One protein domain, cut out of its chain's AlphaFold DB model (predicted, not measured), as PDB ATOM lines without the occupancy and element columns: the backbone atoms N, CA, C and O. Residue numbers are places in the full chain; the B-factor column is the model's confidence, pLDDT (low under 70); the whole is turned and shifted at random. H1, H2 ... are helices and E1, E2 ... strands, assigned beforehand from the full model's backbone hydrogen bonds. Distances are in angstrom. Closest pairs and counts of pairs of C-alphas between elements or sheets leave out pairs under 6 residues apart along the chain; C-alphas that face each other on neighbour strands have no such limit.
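Overview. This is residues 3 to 42 of the 470 residues of an uncharacterized protein of Caligus rogercresseyi (UniProt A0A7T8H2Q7). The first and last strands, E1 and E2, pair side by side as a narrow two-stranded ribbon, and residues 8 to 35 between them make a wide open loop from one end of it. Two short helices lie in this loop: H1 on the part that reaches away from the ribbon, H2 nearer the ribbon's end where E1 stops and E2 starts. The printed part has 40 residues, with two named helices and two named strands in the order E1, H1, H2, E2; the sheet, E1 - E2, is antiparallel and the class is mixed, helices and strands. The whole is only just compact, close to loose, with a radius of gyration of the C-alphas of 10.7 A and spans of 28 by 26 by 15 A.

Arrangement. E1, residues 3 to 7, and E2, residues 36 to 41, are antiparallel neighbours at 155 degrees between their directions. N 3 and O 40, 2.7 A apart, and N 36 and O 7, 2.8 A apart, are within hydrogen-bond range. H1, residues 17 to 22, is apart from E2. H1 is also apart from H2, residues 27 to 31. The closest C-alphas of E1 and H2, those of His 6 and Ile 30, are 7.4 A apart. In H1 and H2 every O i to N i+4 pair is within hydrogen-bond range.

Along the chain. E1 starts with C-alpha 3 at (-39.968, 33.048, 28.428) and is 12.7 A long. H1, 8.6 A long, starts with C-alpha 17 at (-54.779, 21.250, 33.638). H2 measures 6.2 A. E2, 16.5 A long, ends with C-alpha 41 at (-34.458, 30.246, 28.328).

Size, cuts and confidence. The two C-alphas farthest apart, those of Ser 28 and Lys 42, are 28.4 A apart. The printed part has no cut and no long link. The mean pLDDT of the printed part is 80.7; residues 3 and 42 are under 70.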
ATOM      1  N   LEU A   3     -38.582  33.019  27.980       68.19
ATOM      2  CA  LEU A   3     -39.968  33.048  28.428       68.19
ATOM      3  C   LEU A   3     -39.978  33.572  29.857       68.19
ATOM      4  O   LEU A   3     -39.235  33.077  30.705       68.19
ATOM      5  N   HIS A   4     -40.832  34.556  30.106       70.62
ATOM      6  CA  HIS A   4     -41.116  35.016  31.451       70.62
ATOM      7  C   HIS A   4     -42.366  34.297  31.954       70.62
ATOM      8  O   HIS A   4     -43.405  34.331  31.293       70.62
ATOM      9  N   VAL A   5     -42.246  33.609  33.085       77.50
ATOM     10  CA  VAL A   5     -43.338  32.865  33.711       77.50
ATOM     11  C   VAL A   5     -43.624  33.474  35.072       77.50
ATOM     12  O   VAL A   5     -42.713  33.642  35.880       77.50
ATOM     13  N   HIS A   6     -44.898  33.767  35.322       82.31
ATOM     14  CA  HIS A   6     -45.390  34.174  36.631       82.31
ATOM     15  C   HIS A   6     -46.104  32.991  37.280       82.31
ATOM     16  O   HIS A   6     -46.972  32.379  36.659       82.31
ATOM     17  N   THR A   7     -45.760  32.687  38.525       84.69
ATOM     18  CA  THR A   7     -46.388  31.614  39.299       84.69
ATOM     19  C   THR A   7     -46.657  32.058  40.731       84.69
ATOM     20  O   THR A   7     -46.002  32.956  41.254       84.69
ATOM     21  N   THR A   8     -47.634  31.437  41.383       82.56
ATOM     22  CA  THR A   8     -47.894  31.635  42.813       82.56
ATOM     23  C   THR A   8     -46.883  30.881  43.680       82.56
ATOM     24  O   THR A   8     -46.539  31.355  44.758       82.56
ATOM     25  N   SER A   9     -46.363  29.746  43.198       79.19
ATOM     26  CA  SER A   9     -45.364  28.925  43.892       79.19
ATOM     27  C   SER A   9     -44.580  28.034  42.907       79.19
ATOM     28  O   SER A   9     -45.028  27.774  41.788       79.19
ATOM     29  N   LEU A  10     -43.376  27.604  43.306       76.12
ATOM     30  CA  LEU A  10     -42.496  26.710  42.531       76.12
ATOM     31  C   LEU A  10     -42.531  25.255  43.014       76.12
ATOM     32  O   LEU A  10     -42.020  24.365  42.338       76.12
ATOM     33  N   ASP A  11     -43.099  25.024  44.191       81.94
ATOM     34  CA  ASP A  11     -43.100  23.754  44.912       81.94
ATOM     35  C   ASP A  11     -44.402  22.951  44.736       81.94
ATOM     36  O   ASP A  11     -44.499  21.820  45.212       81.94
ATOM     37  N   ILE A  12     -45.385  23.487  44.005       81.00
ATOM     38  CA  ILE A  12     -46.680  22.834  43.785       81.00
ATOM     39  C   ILE A  12     -46.731  22.163  42.407       81.00
ATOM     40  O   ILE A  12     -46.531  22.790  41.368       81.00
ATOM     41  N   CYS A  13     -47.059  20.870  42.399       82.69
ATOM     42  CA  CYS A  13     -47.368  20.109  41.189       82.69
ATOM     43  C   CYS A  13     -48.877  19.863  41.098       82.69
ATOM     44  O   CYS A  13     -49.465  19.261  41.997       82.69
ATOM     45  N   TYR A  14     -49.499  20.282  39.996       84.50
ATOM     46  CA  TYR A  14     -50.925  20.068  39.744       84.50
ATOM     47  C   TYR A  14     -51.160  18.759  38.983       84.50
ATOM     48  O   TYR A  14     -50.417  18.418  38.065       84.50
ATOM     49  N   SER A  15     -52.209  18.021  39.356       89.12
ATOM     50  CA  SER A  15     -52.579  16.749  38.717       89.12
ATOM     51  C   SER A  15     -53.555  16.898  37.543       89.12
ATOM     52  O   SER A  15     -53.818  15.913  36.855       89.12
ATOM     53  N   THR A  16     -54.114  18.091  37.324       89.06
ATOM     54  CA  THR A  16     -55.022  18.409  36.209       89.06
ATOM     55  C   THR A  16     -54.688  19.776  35.612       89.06
ATOM     56  O   THR A  16     -54.137  20.639  36.299       89.06
ATOM     57  N   GLU A  17     -55.015  19.976  34.331       82.88
ATOM     58  CA  GLU A  17     -54.779  21.250  33.638       82.88
ATOM     59  C   GLU A  17     -55.646  22.370  34.224       82.88
ATOM     60  O   GLU A  17     -55.171  23.489  34.398       82.88
ATOM     61  N   GLU A  18     -56.890  22.065  34.593       87.88
ATOM     62  CA  GLU A  18     -57.827  23.032  35.163       87.88
ATOM     63  C   GLU A  18     -57.303  23.593  36.488       87.88
ATOM     64  O   GLU A  18     -57.256  24.805  36.667       87.88
ATOM     65  N   ALA A  19     -56.805  22.728  37.379       84.31
ATOM     66  CA  ALA A  19     -56.237  23.159  38.654       84.31
ATOM     67  C   ALA A  19     -54.963  23.997  38.465       84.31
ATOM     68  O   ALA A  19     -54.742  24.958  39.200       84.31
ATOM     69  N   ALA A  20     -54.142  23.659  37.463       83.44
ATOM     70  CA  ALA A  20     -52.975  24.460  37.109       83.44
ATOM     71  C   ALA A  20     -53.392  25.844  36.593       83.44
ATOM     72  O   ALA A  20     -52.844  26.854  37.029       83.44
ATOM     73  N   ARG A  21     -54.395  25.911  35.710       83.88
ATOM     74  CA  ARG A  21     -54.895  27.173  35.156       83.88
ATOM     75  C   ARG A  21     -55.527  28.062  36.228       83.88
ATOM     76  O   ARG A  21     -55.259  29.260  36.235       83.88
ATOM     77  N   ASP A  22     -56.303  27.487  37.143       86.19
ATOM     78  CA  ASP A  22     -56.942  28.221  38.242       86.19
ATOM     79  C   ASP A  22     -55.925  28.785  39.247       86.19
ATOM     80  O   ASP A  22     -56.209  29.750  39.955       86.19
ATOM     81  N   SER A  23     -54.723  28.206  39.302       85.94
ATOM     82  CA  SER A  23     -53.630  28.673  40.160       85.94
ATOM     83  C   SER A  23     -52.774  29.795  39.562       85.94
ATOM     84  O   SER A  23     -51.902  30.337  40.252       85.94
ATOM     85  N   CYS A  24     -52.992  30.132  38.286       85.69
ATOM     86  CA  CYS A  24     -52.239  31.174  37.601       85.69
ATOM     87  C   CYS A  24     -52.445  32.536  38.292       85.69
ATOM     88  O   CYS A  24     -53.586  32.902  38.587       85.69
ATOM     89  N   PRO A  25     -51.376  33.329  38.507       88.31
ATOM     90  CA  PRO A  25     -51.495  34.655  39.104       88.31
ATOM     91  C   PRO A  25     -52.443  35.571  38.330       88.31
ATOM     92  O   PRO A  25     -52.433  35.610  37.096       88.31
ATOM     93  N   SER A  26     -53.224  36.368  39.057       85.56
ATOM     94  CA  SER A  26     -54.091  37.370  38.445       85.56
ATOM     95  C   SER A  26     -53.276  38.561  37.907       85.56
ATOM     96  O   SER A  26     -52.161  38.830  38.365       85.56
ATOM     97  N   PRO A  27     -53.831  39.371  36.984       81.00
ATOM     98  CA  PRO A  27     -53.180  40.605  36.542       81.00
ATOM     99  C   PRO A  27     -52.893  41.589  37.681       81.00
ATOM    100  O   PRO A  27     -51.949  42.375  37.585       81.00
ATOM    101  N   SER A  28     -53.701  41.574  38.747       84.12
ATOM    102  CA  SER A  28     -53.416  42.322  39.973       84.12
ATOM    103  C   SER A  28     -52.146  41.822  40.643       84.12
ATOM    104  O   SER A  28     -51.296  42.654  40.932       84.12
ATOM    105  N   ASP A  29     -51.979  40.505  40.796       82.88
ATOM    106  CA  ASP A  29     -50.812  39.913  41.464       82.88
ATOM    107  C   ASP A  29     -49.506  40.243  40.736       82.88
ATOM    108  O   ASP A  29     -48.488  40.566  41.350       82.88
ATOM    109  N   ILE A  30     -49.551  40.241  39.402       78.94
ATOM    110  CA  ILE A  30     -48.418  40.640  38.560       78.94
ATOM    111  C   ILE A  30     -48.110  42.133  38.749       78.94
ATOM    112  O   ILE A  30     -46.956  42.517  38.925       78.94
ATOM    113  N   ARG A  31     -49.132  43.002  38.759       74.44
ATOM    114  CA  ARG A  31     -48.940  44.454  38.953       74.44
ATOM    115  C   ARG A  31     -48.406  44.793  40.339       74.44
ATOM    116  O   ARG A  31     -47.591  45.702  40.457       74.44
ATOM    117  N   THR A  32     -48.873  44.093  41.369       80.06
ATOM    118  CA  THR A  32     -48.419  44.275  42.752       80.06
ATOM    119  C   THR A  32     -47.125  43.529  43.054       80.06
ATOM    120  O   THR A  32     -46.661  43.603  44.188       80.06
ATOM    121  N   ARG A  33     -46.534  42.842  42.062       76.00
ATOM    122  CA  ARG A  33     -45.302  42.050  42.200       76.00
ATOM    123  C   ARG A  33     -45.390  41.008  43.327       76.00
ATOM    124  O   ARG A  33     -44.400  40.730  43.991       76.00
ATOM    125  N   SER A  34     -46.583  40.461  43.568       82.00
ATOM    126  CA  SER A  34     -46.817  39.404  44.564       82.00
ATOM    127  C   SER A  34     -46.664  37.998  43.981       82.00
ATOM    128  O   SER A  34     -46.565  37.033  44.735       82.00
ATOM    129  N   ALA A  35     -46.636  37.873  42.653       84.06
ATOM    130  CA  ALA A  35     -46.324  36.627  41.964       84.06
ATOM    131  C   ALA A  35     -44.808  36.374  41.920       84.06
ATOM    132  O   ALA A  35     -44.015  37.300  41.762       84.06
ATOM    133  N   THR A  36     -44.417  35.102  41.987       82.56
ATOM    134  CA  THR A  36     -43.038  34.660  41.754       82.56
ATOM    135  C   THR A  36     -42.723  34.711  40.261       82.56
ATOM    136  O   THR A  36     -43.518  34.249  39.439       82.56
ATOM    137  N   GLU A  37     -41.555  35.242  39.909       77.25
ATOM    138  CA  GLU A  37     -41.085  35.380  38.529       77.25
ATOM    139  C   GLU A  37     -39.992  34.361  38.199       77.25
ATOM    140  O   GLU A  37     -39.042  34.175  38.959       77.25
ATOM    141  N   ILE A  38     -40.102  33.724  37.033       75.69
ATOM    142  CA  ILE A  38     -39.099  32.798  36.506       75.69
ATOM    143  C   ILE A  38     -38.743  33.201  35.082       75.69
ATOM    144  O   ILE A  38     -39.616  33.308  34.215       75.69
ATOM    145  N   MET A  39     -37.449  33.327  34.804       73.25
ATOM    146  CA  MET A  39     -36.944  33.408  33.438       73.25
ATOM    147  C   MET A  39     -36.494  32.036  32.952       73.25
ATOM    148  O   MET A  39     -35.477  31.496  33.386       73.25
ATOM    149  N   LEU A  40     -37.237  31.482  32.001       72.19
ATOM    150  CA  LEU A  40     -36.861  30.265  31.295       72.19
ATOM    151  C   LEU A  40     -36.203  30.644  29.976       72.19
ATOM    152  O   LEU A  40     -36.707  31.491  29.246       72.19
ATOM    153  N   TYR A  41     -35.101  30.001  29.615       70.56
ATOM    154  CA  TYR A  41     -34.458  30.246  28.328       70.56
ATOM    155  C   TYR A  41     -34.069  28.949  27.641       70.56
ATOM    156  O   TYR A  41     -33.748  27.934  28.260       70.56
ATOM    157  N   LYS A  42     -34.098  28.989  26.312       69.12
ATOM    158  CA  LYS A  42     -33.768  27.832  25.488       69.12
ATOM    159  C   LYS A  42     -32.264  27.572  25.547       69.12
ATOM    160  O   LYS A  42     -31.465  28.451  25.238       69.12
TER     161      LYS A  42